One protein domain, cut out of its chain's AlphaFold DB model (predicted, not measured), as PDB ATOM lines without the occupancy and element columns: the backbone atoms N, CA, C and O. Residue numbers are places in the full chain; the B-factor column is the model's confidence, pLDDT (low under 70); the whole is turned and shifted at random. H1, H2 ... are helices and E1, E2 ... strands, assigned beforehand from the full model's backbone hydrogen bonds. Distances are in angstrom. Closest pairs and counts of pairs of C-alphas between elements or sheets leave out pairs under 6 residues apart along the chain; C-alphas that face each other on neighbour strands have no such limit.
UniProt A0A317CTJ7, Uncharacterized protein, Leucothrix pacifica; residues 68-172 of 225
ATOM      1  N   LEU A  68     106.318 106.046 151.198       95.38
ATOM      2  CA  LEU A  68     105.870 105.390 149.979       95.38
ATOM      3  C   LEU A  68     105.274 104.025 150.318       95.38
ATOM      4  O   LEU A  68     105.835 103.258 151.099       95.38
ATOM      5  N   GLY A  69     104.150 103.706 149.678       93.50
ATOM      6  CA  GLY A  69     103.604 102.354 149.712       93.50
ATOM      7  C   GLY A  69     104.382 101.415 148.790       93.50
ATOM      8  O   GLY A  69     104.893 101.836 147.751       93.50
ATOM      9  N   SER A  70     104.419 100.135 149.137       91.69
ATOM     10  CA  SER A  70     104.951  99.084 148.272       91.69
ATOM     11  C   SER A  70     104.019  98.814 147.078       91.69
ATOM     12  O   SER A  70     102.798  98.962 147.196       91.69
ATOM     13  N   PRO A  71     104.549  98.362 145.927       92.31
ATOM     14  CA  PRO A  71     105.970  98.194 145.625       92.31
ATOM     15  C   PRO A  71     106.655  99.526 145.283       92.31
ATOM     16  O   PRO A  71     106.048 100.412 144.679       92.31
ATOM     17  N   CYS A  72     107.939  99.620 145.606       94.31
ATOM     18  CA  CYS A  72     108.840 100.684 145.198       94.31
ATOM     19  C   CYS A  72     110.096 100.167 144.512       94.31
ATOM     20  O   CYS A  72     110.563  99.043 144.723       94.31
ATOM     21  N   TYR A  73     110.647 101.047 143.692       94.44
ATOM     22  CA  TYR A  73     111.817 100.805 142.874       94.44
ATOM     23  C   TYR A  73     112.619 102.100 142.722       94.44
ATOM     24  O   TYR A  73     112.104 103.205 142.914       94.44
ATOM     25  N   TRP A  74     113.897 101.962 142.387       94.75
ATOM     26  CA  TRP A  74     114.750 103.099 142.064       94.75
ATOM     27  C   TRP A  74     114.360 103.695 140.714       94.75
ATOM     28  O   TRP A  74     114.122 102.959 139.756       94.75
ATOM     29  N   VAL A  75     114.336 105.023 140.618       94.69
ATOM     30  CA  VAL A  75     114.355 105.690 139.312       94.69
ATOM     31  C   VAL A  75     115.723 105.430 138.683       94.69
ATOM     32  O   VAL A  75     116.742 105.648 139.333       94.69
ATOM     33  N   THR A  76     115.751 104.949 137.442       92.56
ATOM     34  CA  THR A  76     116.980 104.576 136.721       92.56
ATOM     35  C   THR A  76     117.142 105.427 135.465       92.56
ATOM     36  O   THR A  76     116.193 106.070 135.016       92.56
ATOM     37  N   ALA A  77     118.339 105.432 134.877       85.38
ATOM     38  CA  ALA A  77     118.525 106.020 133.557       85.38
ATOM     39  C   ALA A  77     117.778 105.202 132.489       85.38
ATOM     40  O   ALA A  77     117.527 104.000 132.650       85.38
ATOM     41  N   GLU A  78     117.406 105.867 131.397       74.88
ATOM     42  CA  GLU A  78     116.771 105.222 130.254       74.88
ATOM     43  C   GLU A  78     117.790 104.290 129.575       74.88
ATOM     44  O   GLU A  78     118.890 104.714 129.227       74.88
ATOM     45  N   ASN A  79     117.421 103.021 129.371       66.19
ATOM     46  CA  ASN A  79     118.251 101.955 128.777       66.19
ATOM     47  C   ASN A  79     119.394 101.384 129.635       66.19
ATOM     48  O   ASN A  79     120.097 100.492 129.155       66.19
ATOM     49  N   ASP A  80     119.560 101.818 130.884       63.50
ATOM     50  CA  ASP A  80     120.516 101.183 131.790       63.50
ATOM     51  C   ASP A  80     119.950  99.923 132.446       63.50
ATOM     52  O   ASP A  80     118.736  99.689 132.517       63.50
ATOM     53  N   SER A  81     120.867  99.083 132.933       57.44
ATOM     54  CA  SER A  81     120.539  97.940 133.784       57.44
ATOM     55  C   SER A  81     119.580  98.426 134.869       57.44
ATOM     56  O   SER A  81     119.950  99.308 135.639       57.44
ATOM     57  N   LYS A  82     118.361  97.859 134.924       62.84
ATOM     58  CA  LYS A  82     117.225  98.228 135.810       62.84
ATOM     59  C   LYS A  82     117.537  98.252 137.320       62.84
ATOM     60  O   LYS A  82     116.628  98.300 138.145       62.84
ATOM     61  N   THR A  83     118.799  98.107 137.681       69.75
ATOM     62  CA  THR A  83     119.326  97.934 139.017       69.75
ATOM     63  C   THR A  83     119.984  99.200 139.549       69.75
ATOM     64  O   THR A  83     119.807  99.464 140.732       69.75
ATOM     65  N   GLU A  84     120.690  99.993 138.732       87.19
ATOM     66  CA  GLU A  84     121.422 101.161 139.250       87.19
ATOM     67  C   GLU A  84     120.541 102.421 139.312       87.19
ATOM     68  O   GLU A  84     119.957 102.811 138.295       87.19
ATOM     69  N   PRO A  85     120.441 103.083 140.482       91.50
ATOM     70  CA  PRO A  85     119.706 104.332 140.614       91.50
ATOM     71  C   PRO A  85     120.330 105.444 139.768       91.50
ATOM     72  O   PRO A  85     121.540 105.672 139.812       91.50
ATOM     73  N   LEU A  86     119.489 106.202 139.067       93.06
ATOM     74  CA  LEU A  86     119.880 107.493 138.513       93.06
ATOM     75  C   LEU A  86     120.150 108.449 139.675       93.06
ATOM     76  O   LEU A  86     119.307 108.599 140.566       93.06
ATOM     77  N   THR A  87     121.316 109.089 139.662       94.06
ATOM     78  CA  THR A  87     121.720 110.023 140.713       94.06
ATOM     79  C   THR A  87     122.335 111.299 140.167       94.06
ATOM     80  O   THR A  87     122.913 111.315 139.083       94.06
ATOM     81  N   HIS A  88     122.211 112.369 140.952       95.44
ATOM     82  CA  HIS A  88     122.828 113.667 140.685       95.44
ATOM     83  C   HIS A  88     123.541 114.182 141.938       95.44
ATOM     84  O   HIS A  88     122.998 114.091 143.039       95.44
ATOM     85  N   SER A  89     124.744 114.729 141.773       94.88
ATOM     86  CA  SER A  89     125.540 115.332 142.850       94.88
ATOM     87  C   SER A  89     125.317 116.842 142.926       94.88
ATOM     88  O   SER A  89     125.263 117.493 141.882       94.88
ATOM     89  N   TYR A  90     125.311 117.414 144.132       95.00
ATOM     90  CA  TYR A  90     125.220 118.865 144.346       95.00
ATOM     91  C   TYR A  90     126.308 119.328 145.328       95.00
ATOM     92  O   TYR A  90     126.045 119.501 146.523       95.00
ATOM     93  N   PRO A  91     127.557 119.504 144.850       93.38
ATOM     94  CA  PRO A  91     128.695 119.836 145.709       93.38
ATOM     95  C   PRO A  91     128.564 121.192 146.412       93.38
ATOM     96  O   PRO A  91     129.051 121.351 147.527       93.38
ATOM     97  N   ASP A  92     127.870 122.156 145.798       93.81
ATOM     98  CA  ASP A  92     127.547 123.463 146.387       93.81
ATOM     99  C   ASP A  92     126.690 123.351 147.659       93.81
ATOM    100  O   ASP A  92     126.674 124.269 148.478       93.81
ATOM    101  N   LEU A  93     126.022 122.209 147.842       92.19
ATOM    102  CA  LEU A  93     125.170 121.891 148.984       92.19
ATOM    103  C   LEU A  93     125.762 120.800 149.896       92.19
ATOM    104  O   LEU A  93     125.081 120.367 150.823       92.19
ATOM    105  N   ASN A  94     127.004 120.357 149.657       92.19
ATOM    106  CA  ASN A  94     127.633 119.204 150.326       92.19
ATOM    107  C   ASN A  94     126.814 117.900 150.196       92.19
ATOM    108  O   ASN A  94     126.672 117.131 151.151       92.19
ATOM    109  N   ILE A  95     126.239 117.668 149.013       94.00
ATOM    110  CA  ILE A  95     125.475 116.459 148.697       94.00
ATOM    111  C   ILE A  95     126.250 115.640 147.667       94.00
ATOM    112  O   ILE A  95     126.437 116.085 146.530       94.00
ATOM    113  N   ASP A  96     126.649 114.432 148.062       93.94
ATOM    114  CA  ASP A  96     127.409 113.518 147.208       93.94
ATOM    115  C   ASP A  96     126.506 112.913 146.132       93.94
ATOM    116  O   ASP A  96     126.879 112.851 144.961       93.94
ATOM    117  N   ALA A  97     125.289 112.519 146.513       94.94
ATOM    118  CA  ALA A  97     124.291 112.019 145.581       94.94
ATOM    119  C   ALA A  97     122.858 112.261 146.067       94.94
ATOM    120  O   ALA A  97     122.534 112.149 147.248       94.94
ATOM    121  N   VAL A  98     121.972 112.527 145.113       95.81
ATOM    122  CA  VAL A  98     120.520 112.485 145.278       95.81
ATOM    123  C   VAL A  98     119.980 111.363 144.419       95.81
ATOM    124  O   VAL A  98     120.242 111.335 143.219       95.81
ATOM    125  N   ALA A  99     119.195 110.477 145.022       96.12
ATOM    126  CA  ALA A  99     118.456 109.426 144.336       96.12
ATOM    127  C   ALA A  99     116.946 109.637 144.509       96.12
ATOM    128  O   ALA A  99     116.491 110.245 145.482       96.12
ATOM    129  N   LEU A 100     116.163 109.099 143.575       97.19
ATOM    130  CA  LEU A 100     114.704 109.084 143.657       97.19
ATOM    131  C   LEU A 100     114.200 107.650 143.808       97.19
ATOM    132  O   LEU A 100     114.572 106.757 143.044       97.19
ATOM    133  N   VAL A 101     113.314 107.452 144.780       96.69
ATOM    134  CA  VAL A 101     112.549 106.218 144.953       96.69
ATOM    135  C   VAL A 101     111.134 106.466 144.465       96.69
ATOM    136  O   VAL A 101     110.493 107.436 144.862       96.69
ATOM    137  N   ALA A 102     110.646 105.579 143.613       97.00
ATOM    138  CA  ALA A 102     109.295 105.603 143.089       97.00
ATOM    139  C   ALA A 102     108.449 104.569 143.837       97.00
ATOM    140  O   ALA A 102     108.916 103.451 144.039       97.00
ATOM    141  N   GLY A 103     107.233 104.911 144.274       96.31
ATOM    142  CA  GLY A 103     106.400 104.001 145.068       96.31
ATOM    143  C   GLY A 103     104.917 104.366 145.134       96.31
ATOM    144  O   GLY A 103     104.494 105.460 144.756       96.31
ATOM    145  N   GLY A 104     104.117 103.409 145.606       94.56
ATOM    146  CA  GLY A 104     102.653 103.432 145.601       94.56
ATOM    147  C   GLY A 104     102.092 103.129 144.213       94.56
ATOM    148  O   GLY A 104     102.448 103.795 143.251       94.56
ATOM    149  N   LYS A 105     101.220 102.126 144.089       93.06
ATOM    150  CA  LYS A 105     100.689 101.666 142.795       93.06
ATOM    151  C   LYS A 105      99.936 102.776 142.048       93.06
ATOM    152  O   LYS A 105      99.089 103.451 142.623       93.06
ATOM    153  N   LEU A 106     100.206 102.925 140.748       95.50
ATOM    154  CA  LEU A 106      99.433 103.809 139.876       95.50
ATOM    155  C   LEU A 106      98.195 103.085 139.317       95.50
ATOM    156  O   LEU A 106      98.292 102.340 138.341       95.50
ATOM    157  N   ASP A 107      97.020 103.343 139.894       91.94
ATOM    158  CA  ASP A 107      95.739 102.740 139.481       91.94
ATOM    159  C   ASP A 107      95.046 103.498 138.329       91.94
ATOM    160  O   ASP A 107      93.838 103.733 138.327       91.94
ATOM    161  N   TRP A 108      95.816 103.931 137.331       94.38
ATOM    162  CA  TRP A 108      95.269 104.583 136.137       94.38
ATOM    163  C   TRP A 108      94.882 103.566 135.066       94.38
ATOM    164  O   TRP A 108      95.584 102.573 134.867       94.38
ATOM    165  N   THR A 109      93.799 103.852 134.337       95.69
ATOM    166  CA  THR A 109      93.419 103.091 133.141       95.69
ATOM    167  C   THR A 109      94.475 103.242 132.048       95.69
ATOM    168  O   THR A 109      95.184 104.251 131.991       95.69
ATOM    169  N   ASP A 110      94.557 102.268 131.143       95.62
ATOM    170  CA  ASP A 110      95.497 102.314 130.016       95.62
ATOM    171  C   ASP A 110      95.249 103.516 129.100       95.62
ATOM    172  O   ASP A 110      96.194 104.128 128.605       95.62
ATOM    173  N   GLU A 111      93.989 103.924 128.945       96.25
ATOM    174  CA  GLU A 111      93.598 105.145 128.233       96.25
ATOM    175  C   GLU A 111      94.225 106.388 128.875       96.25
ATOM    176  O   GLU A 111      94.817 107.223 128.188       96.25
ATOM    177  N   LYS A 112      94.160 106.491 130.210       96.06
ATOM    178  CA  LYS A 112      94.749 107.608 130.953       96.06
ATOM    179  C   LYS A 112      96.275 107.566 130.902       96.06
ATOM    180  O   LYS A 112      96.896 108.597 130.660       96.06
ATOM    181  N   LYS A 113      96.893 106.393 131.072       94.44
ATOM    182  CA  LYS A 113      98.347 106.230 130.904       94.44
ATOM    183  C   LYS A 113      98.792 106.680 129.512       94.44
ATOM    184  O   LYS A 113      99.681 107.516 129.410       94.44
ATOM    185  N   THR A 114      98.097 106.236 128.465       94.00
ATOM    186  CA  THR A 114      98.372 106.612 127.069       94.00
ATOM    187  C   THR A 114      98.238 108.119 126.848       94.00
ATOM    188  O   THR A 114      99.123 108.731 126.252       94.00
ATOM    189  N   TYR A 115      97.183 108.749 127.382       95.06
ATOM    190  CA  TYR A 115      97.005 110.204 127.323       95.06
ATOM    191  C   TYR A 115      98.190 110.959 127.947       95.06
ATOM    192  O   TYR A 115      98.658 111.961 127.405       95.06
ATOM    193  N   HIS A 116      98.726 110.437 129.052       93.25
ATOM    194  CA  HIS A 116      99.903 110.974 129.735       93.25
ATOM    195  C   HIS A 116     101.242 110.439 129.197       93.25
ATOM    196  O   HIS A 116     102.281 110.730 129.783       93.25
ATOM    197  N   LYS A 117     101.238 109.704 128.075       93.44
ATOM    198  CA  LYS A 117     102.425 109.092 127.448       93.44
ATOM    199  C   LYS A 117     103.201 108.149 128.375       93.44
ATOM    200  O   LYS A 117     104.416 108.021 128.261       93.44
ATOM    201  N   LEU A 118     102.497 107.494 129.289       93.38
ATOM    202  CA  LEU A 118     103.046 106.452 130.142       93.38
ATOM    203  C   LEU A 118     102.860 105.076 129.483       93.38
ATOM    204  O   LEU A 118     101.803 104.827 128.892       93.38
ATOM    205  N   PRO A 119     103.844 104.173 129.606       92.56
ATOM    206  CA  PRO A 119     103.715 102.798 129.145       92.56
ATOM    207  C   PRO A 119     102.594 102.073 129.899       92.56
ATOM    208  O   PRO A 119     102.403 102.245 131.107       92.56
ATOM    209  N   THR A 120     101.827 101.261 129.177       93.44
ATOM    210  CA  THR A 120     100.691 100.506 129.730       93.44
ATOM    211  C   THR A 120     101.108  99.135 130.260       93.44
ATOM    212  O   THR A 120     100.460  98.598 131.155       93.44
ATOM    213  N   ASP A 121     102.229  98.607 129.771       91.00
ATOM    214  CA  ASP A 121     102.776  97.277 130.042       91.00
ATOM    215  C   ASP A 121     103.855  97.251 131.141       91.00
ATOM    216  O   ASP A 121     104.409  96.196 131.448       91.00
ATOM    217  N   GLN A 122     104.150  98.398 131.757       90.00
ATOM    218  CA  GLN A 122     105.178  98.528 132.791       90.00
ATOM    219  C   GLN A 122     104.597  98.767 134.186       90.00
ATOM    220  O   GLN A 122     103.465  99.226 134.368       90.00
ATOM    221  N   GLN A 123     105.417  98.479 135.197       91.31
ATOM    222  CA  GLN A 123     105.121  98.849 136.571       91.31
ATOM    223  C   GLN A 123     105.240 100.365 136.731       91.31
ATOM    224  O   GLN A 123     106.297 100.942 136.474       91.31
ATOM    225  N   CYS A 124     104.157 100.987 137.193       94.56
ATOM    226  CA  CYS A 124     104.096 102.420 137.429       94.56
ATOM    227  C   CYS A 124     103.681 102.728 138.864       94.56
ATOM    228  O   CYS A 124     102.904 101.994 139.485       94.56
ATOM    229  N   SER A 125     104.182 103.847 139.365       96.06
ATOM    230  CA  SER A 125     103.923 104.367 140.692       96.06
ATOM    231  C   SER A 125     103.318 105.764 140.644       96.06
ATOM    232  O   SER A 125     103.490 106.486 139.664       96.06
ATOM    233  N   GLN A 126     102.600 106.142 141.698       96.88
ATOM    234  CA  GLN A 126     101.972 107.456 141.827       96.88
ATOM    235  C   GLN A 126     102.919 108.507 142.418       96.88
ATOM    236  O   GLN A 126     102.785 109.691 142.107       96.88
ATOM    237  N   PHE A 127     103.857 108.088 143.272       97.56
ATOM    238  CA  PHE A 127     104.680 109.007 144.046       97.56
ATOM    239  C   PHE A 127     106.174 108.789 143.826       97.56
ATOM    240  O   PHE A 127     106.623 107.670 143.566       97.56
ATOM    241  N   LEU A 128     106.931 109.871 144.004       97.44
ATOM    242  CA  LEU A 128     108.385 109.878 144.126       97.44
ATOM    243  C   LEU A 128     108.785 110.424 145.502       97.44
ATOM    244  O   LEU A 128     108.142 111.334 146.023       97.44
ATOM    245  N   GLN A 129     109.869 109.917 146.077       97.25
ATOM    246  CA  GLN A 129     110.488 110.464 147.284       97.25
ATOM    247  C   GLN A 129     112.000 110.565 147.091       97.25
ATOM    248  O   GLN A 129     112.628 109.676 146.516       97.25
ATOM    249  N   GLY A 130     112.572 111.669 147.567       97.06
ATOM    250  CA  GLY A 130     114.005 111.919 147.500       97.06
ATOM    251  C   GLY A 130     114.781 111.242 148.623       97.06
ATOM    252  O   GLY A 130     114.352 111.258 149.779       97.06
ATOM    253  N   VAL A 131     115.947 110.707 148.272       96.75
ATOM    254  CA  VAL A 131     116.967 110.208 149.197       96.75
ATOM    255  C   VAL A 131     118.239 111.015 148.963       96.75
ATOM    256  O   VAL A 131     118.723 111.097 147.834       96.75
ATOM    257  N   ILE A 132     118.756 111.628 150.022       95.50
ATOM    258  CA  ILE A 132     119.984 112.420 150.019       95.50
ATOM    259  C   ILE A 132     121.086 111.604 150.678       95.50
ATOM    260  O   ILE A 132     120.896 111.036 151.754       95.50
ATOM    261  N   ILE A 133     122.228 111.561 150.007       94.00
ATOM    262  CA  ILE A 133     123.412 110.823 150.414       94.00
ATOM    263  C   ILE A 133     124.548 111.831 150.500       94.00
ATOM    264  O   ILE A 133     124.894 112.490 149.515       94.00
ATOM    265  N   SER A 134     125.114 111.928 151.690       91.56
ATOM    266  CA  SER A 134     126.310 112.703 151.991       91.56
ATOM    267  C   SER A 134     127.312 111.783 152.687       91.56
ATOM    268  O   SER A 134     126.956 110.688 153.124       91.56
ATOM    269  N   SER A 135     128.566 112.219 152.794       83.25
ATOM    270  CA  SER A 135     129.688 111.348 153.170       83.25
ATOM    271  C   SER A 135     129.479 110.584 154.484       83.25
ATOM    272  O   SER A 135     129.959 109.458 154.614       83.25
ATOM    273  N   ASP A 136     128.706 111.159 155.409       81.75
ATOM    274  CA  ASP A 136     128.464 110.601 156.739       81.75
ATOM    275  C   ASP A 136     127.008 110.160 156.981       81.75
ATOM    276  O   ASP A 136     126.718 109.559 158.017       81.75
ATOM    277  N   GLU A 137     126.074 110.438 156.063       90.81
ATOM    278  CA  GLU A 137     124.648 110.217 156.318       90.81
ATOM    279  C   GLU A 137     123.811 109.892 155.077       90.81
ATOM    280  O   GLU A 137     124.049 110.368 153.966       90.81
ATOM    281  N   VAL A 138     122.767 109.091 155.308       94.00
ATOM    282  CA  VAL A 138     121.697 108.825 154.347       94.00
ATOM    283  C   VAL A 138     120.389 109.290 154.965       94.00
ATOM    284  O   VAL A 138     119.991 108.823 156.037       94.00
ATOM    285  N   LEU A 139     119.719 110.209 154.275       94.94
ATOM    286  CA  LEU A 139     118.486 110.839 154.726       94.94
ATOM    287  C   LEU A 139     117.394 110.696 153.670       94.94
ATOM    288  O   LEU A 139     117.637 110.871 152.478       94.94
ATOM    289  N   ALA A 140     116.164 110.453 154.110       95.81
ATOM    290  CA  ALA A 140     114.985 110.590 153.264       95.81
ATOM    291  C   ALA A 140     114.366 111.981 153.448       95.81
ATOM    292  O   ALA A 140     114.401 112.555 154.539       95.81
ATOM    293  N   ILE A 141     113.785 112.535 152.384       95.44
ATOM    294  CA  ILE A 141     113.009 113.775 152.474       95.44
ATOM    295  C   ILE A 141     111.664 113.507 153.147       95.44
ATOM    296  O   ILE A 141     110.958 112.590 152.738       95.44
ATOM    297  N   ASP A 142     111.256 114.343 154.105       94.25
ATOM    298  CA  ASP A 142     109.939 114.270 154.771       94.25
ATOM    299  C   ASP A 142     108.803 114.838 153.900       94.25
ATOM    300  O   ASP A 142     108.023 115.697 154.304       94.25
ATOM    301  N   ALA A 143     108.766 114.419 152.638       92.31
ATOM    302  CA  ALA A 143     107.723 114.736 151.678       92.31
ATOM    303  C   ALA A 143     107.780 113.747 150.511       92.31
ATOM    304  O   ALA A 143     108.858 113.355 150.057       92.31
ATOM    305  N   LYS A 144     106.608 113.402 149.980       93.81
ATOM    306  CA  LYS A 144     106.471 112.698 148.702       93.81
ATOM    307  C   LYS A 144     105.943 113.652 147.637       93.81
ATOM    308  O   LYS A 144     105.121 114.519 147.922       93.81
ATOM    309  N   MET A 145     106.402 113.469 146.409       95.25
ATOM    310  CA  MET A 145     105.963 114.206 145.230       95.25
ATOM    311  C   MET A 145     104.916 113.375 144.491       95.25
ATOM    312  O   MET A 145     105.157 112.201 144.210       95.25
ATOM    313  N   GLU A 146     103.764 113.961 144.168       95.06
ATOM    314  CA  GLU A 146     102.789 113.332 143.271       95.06
ATOM    315  C   GLU A 146     103.288 113.449 141.829       95.06
ATOM    316  O   GLU A 146     103.114 114.463 141.156       95.06
ATOM    317  N   ALA A 147     103.982 112.406 141.389       94.94
ATOM    318  CA  ALA A 147     104.676 112.351 140.116       94.94
ATOM    319  C   ALA A 147     104.558 110.923 139.565       94.94
ATOM    320  O   ALA A 147     105.370 110.061 139.911       94.94
ATOM    321  N   PRO A 148     103.533 110.655 138.733       95.56
ATOM    322  CA  PRO A 148     103.366 109.366 138.084       95.56
ATOM    323  C   PRO A 148     104.622 108.981 137.305       95.56
ATOM    324  O   PRO A 148     105.087 109.734 136.450       95.56
ATOM    325  N   HIS A 149     105.166 107.807 137.603       95.38
ATOM    326  CA  HIS A 149     106.434 107.342 137.056       95.38
ATOM    327  C   HIS A 149     106.346 105.858 136.714       95.38
ATOM    328  O   HIS A 149     105.669 105.116 137.419       95.38
ATOM    329  N   CYS A 150     107.027 105.413 135.658       94.00
ATOM    330  CA  CYS A 150     107.093 104.001 135.281       94.00
ATOM    331  C   CYS A 150     108.544 103.528 135.208       94.00
ATOM    332  O   CYS A 150     109.440 104.284 134.836       94.00
ATOM    333  N   GLN A 151     108.784 102.278 135.592       91.19
ATOM    334  CA  GLN A 151     110.129 101.718 135.674       91.19
ATOM    335  C   GLN A 151     110.837 101.716 134.311       91.19
ATOM    336  O   GLN A 151     110.350 101.117 133.361       91.19
ATOM    337  N   GLY A 152     112.035 102.300 134.245       87.81
ATOM    338  CA  GLY A 152     112.815 102.417 133.007       87.81
ATOM    339  C   GLY A 152     112.627 103.744 132.272       87.81
ATOM    340  O   GLY A 152     113.301 103.968 131.270       87.81
ATOM    341  N   LEU A 153     111.763 104.631 132.775       90.12
ATOM    342  CA  LEU A 153     111.749 106.031 132.369       90.12
ATOM    343  C   LEU A 153     112.755 106.817 133.211       90.12
ATOM    344  O   LEU A 153     112.838 106.634 134.425       90.12
ATOM    345  N   SER A 154     113.515 107.700 132.566       90.69
ATOM    346  CA  SER A 154     114.361 108.662 133.268       90.69
ATOM    347  C   SER A 154     113.554 109.878 133.714       90.69
ATOM    348  O   SER A 154     112.570 110.260 133.076       90.69
ATOM    349  N   VAL A 155     114.035 110.551 134.756       92.62
ATOM    350  CA  VAL A 155     113.474 111.809 135.252       92.62
ATOM    351  C   VAL A 155     114.475 112.941 135.022       92.62
ATOM    352  O   VAL A 155     115.682 112.738 135.101       92.62
ATOM    353  N   ASP A 156     113.965 114.134 134.725       94.12
ATOM    354  CA  ASP A 156     114.756 115.355 134.543       94.12
ATOM    355  C   ASP A 156     115.477 115.757 135.843       94.12
ATOM    356  O   ASP A 156     114.886 115.711 136.929       94.12
ATOM    357  N   GLU A 157     116.725 116.215 135.724       95.00
ATOM    358  CA  GLU A 157     117.562 116.685 136.836       95.00
ATOM    359  C   GLU A 157     116.840 117.694 137.743       95.00
ATOM    360  O   GLU A 157     117.016 117.671 138.961       95.00
ATOM    361  N   LYS A 158     115.953 118.539 137.201       95.31
ATOM    362  CA  LYS A 158     115.202 119.525 137.998       95.31
ATOM    363  C   LYS A 158     114.379 118.904 139.129       95.31
ATOM    364  O   LYS A 158     114.176 119.547 140.156       95.31
ATOM    365  N   VAL A 159     113.922 117.659 138.968       95.06
ATOM    366  CA  VAL A 159     113.180 116.937 140.013       95.06
ATOM    367  C   VAL A 159     114.121 116.531 141.148       95.06
ATOM    368  O   VAL A 159     113.769 116.646 142.319       95.06
ATOM    369  N   PHE A 160     115.350 116.133 140.818       96.25
ATOM    370  CA  PHE A 160     116.399 115.884 141.809       96.25
ATOM    371  C   PHE A 160     116.810 117.180 142.511       96.25
ATOM    372  O   PHE A 160     117.011 117.183 143.723       96.25
ATOM    373  N   ARG A 161     116.882 118.304 141.787       94.94
ATOM    374  CA  ARG A 161     117.196 119.601 142.395       94.94
ATOM    375  C   ARG A 161     116.129 120.013 143.409       94.94
ATOM    376  O   ARG A 161     116.479 120.408 144.518       94.94
ATOM    377  N   GLN A 162     114.850 119.834 143.084       93.38
ATOM    378  CA  GLN A 162     113.740 120.130 143.996       93.38
ATOM    379  C   GLN A 162     113.837 119.355 145.323       93.38
ATOM    380  O   GLN A 162     113.512 119.888 146.382       93.38
ATOM    381  N   VAL A 163     114.336 118.115 145.291       94.06
ATOM    382  CA  VAL A 163     114.595 117.313 146.500       94.06
ATOM    383  C   VAL A 163     115.613 117.991 147.424       94.06
ATOM    384  O   VAL A 163     115.428 117.982 148.640       94.06
ATOM    385  N   THR A 164     116.655 118.619 146.870       92.62
ATOM    386  CA  THR A 164     117.702 119.288 147.666       92.62
ATOM    387  C   THR A 164     117.205 120.524 148.409       92.62
ATOM    388  O   THR A 164     117.715 120.836 149.486       92.62
ATOM    389  N   GLU A 165     116.185 121.193 147.871       90.00
ATOM    390  CA  GLU A 165     115.597 122.412 148.434       90.00
ATOM    391  C   GLU A 165     114.652 122.124 149.611       90.00
ATOM    392  O   GLU A 165     114.278 123.037 150.347       90.00
ATOM    393  N   SER A 166     114.288 120.856 149.831       84.12
ATOM    394  CA  SER A 166     113.476 120.470 150.980       84.12
ATOM    395  C   SER A 166     114.275 120.562 152.283       84.12
ATOM    396  O   SER A 166     115.297 119.888 152.472       84.12
ATOM    397  N   GLY A 167     113.780 121.394 153.203       78.69
ATOM    398  CA  GLY A 167     114.385 121.615 154.518       78.69
ATOM    399  C   GLY A 167     114.139 120.492 155.530       78.69
ATOM    400  O   GLY A 167     114.909 120.364 156.477       78.69
ATOM    401  N   ASN A 168     113.111 119.658 155.330       89.56
ATOM    402  CA  ASN A 168     112.760 118.583 156.263       89.56
ATOM    403  C   ASN A 168     113.273 117.233 155.755       89.56
ATOM    404  O   ASN A 168     112.907 116.772 154.668       89.56
ATOM    405  N   ARG A 169     114.128 116.601 156.561       92.00
ATOM    406  CA  ARG A 169     114.822 115.350 156.249       92.00
ATOM    407  C   ARG A 169     114.856 114.469 157.489       92.00
ATOM    408  O   ARG A 169     114.862 114.988 158.605       92.00
ATOM    409  N   TYR A 170     114.905 113.157 157.307       92.06
ATOM    410  CA  TYR A 170     114.918 112.217 158.419       92.06
ATOM    411  C   TYR A 170     115.821 111.008 158.154       92.06
ATOM    412  O   TYR A 170     115.920 110.507 157.034       92.06
ATOM    413  N   ALA A 171     116.467 110.540 159.222       85.75
ATOM    414  CA  ALA A 171     117.315 109.346 159.243       85.75
ATOM    415  C   ALA A 171     116.583 108.112 159.814       85.75
ATOM    416  O   ALA A 171     117.062 106.986 159.711       85.75
ATOM    417  N   SER A 172     115.427 108.308 160.444       73.88
ATOM    418  CA  SER A 172     114.576 107.265 161.021       73.88
ATOM    419  C   SER A 172     113.113 107.687 160.899       73.88
ATOM    420  O   SER A 172     112.839 108.872 160.715       73.88
TER     421      SER A 172
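AT A GLANCE: This is residues 68 to 172 of the 225 residues of an uncharacterized protein of Leucothrix pacifica (UniProt A0A317CTJ7). A strongly twisted antiparallel sheet makes the body, with three long strands, E3, E4 and E5, side by side and two short ones, E1 and E2, along the free side of E3. The short helix H2 packs on one face of this sheet, while H1 lies in a loop beyond one end of it, far from H2. The printed part has 105 residues, with two named helices and five named strands in the order E1, E2, E3, H1, E4, E5, H2; the class is mixed, helices and strands. The sheet is branched, with the pairs E1 and E3, E2 and E3, E3 and E4, E4 and E5. The whole is compact, with a radius of gyration of the C-alphas of 14.0 A, yet elongated in outline, 44 by 26 by 21 A.

IN THESE COORDINATES: E3 is residues 95 to 105, 29.5 A long, from C-alpha 95 at (125.475, 116.459, 148.697). E4 is residues 124 to 134, 28.5 A, and bends by 72 degrees at residue 127. E5, the longest strand by residues, is residues 137 to 150, 28.1 A, and bends by 99 degrees at residue 146. E1 is residues 72 to 74, beginning at C-alpha 72 (108.840, 100.684, 145.198), and E2 is residues 87 to 90. H2 is residues 157 to 164, 11.1 A, ending at C-alpha 164 (117.702, 119.288, 147.666). H1 is residues 110 to 115.

HOW THE PARTS SIT: E3 has staggered pairing: E2 beside residues 95 to 99 and E1 beside residues 101 to 103 lie on one side of it, E4 on the other side. E3 and E4 are antiparallel at 158 degrees, with N 99 and O 131 2.9 A apart. E4 and E5 form a hairpin, with N 128 and O 145 at 2.9 A. E2 and E3 form another hairpin, with N 98 and O 88 at 2.8 A. E1 and E3 are antiparallel, with N 102 and O 73 at 2.9 A. Residues 140 to 141 of E5 also pair, antiparallel, with residues 169 to 170. H2 is on the sheet; its closest C-alphas to E4 are those of Val 163 and Gly 130, 5.5 A apart, and to E3 those of Phe 160 and Val 98, 6.4 A apart. H1 is not on the sheet, and H1 and H2 are apart. In H1 and H2 every O i to N i+4 pair is within hydrogen-bond range.

THE WHOLE: The two C-alphas farthest apart, those of Glu 111 and Asp 136, are 45.4 A from each other. The printed part has no cut. The link from E1 to E2, residues 75 to 86, is long. Mean pLDDT of the printed part is 91.6; residues 79 to 83, within that link, are under 70.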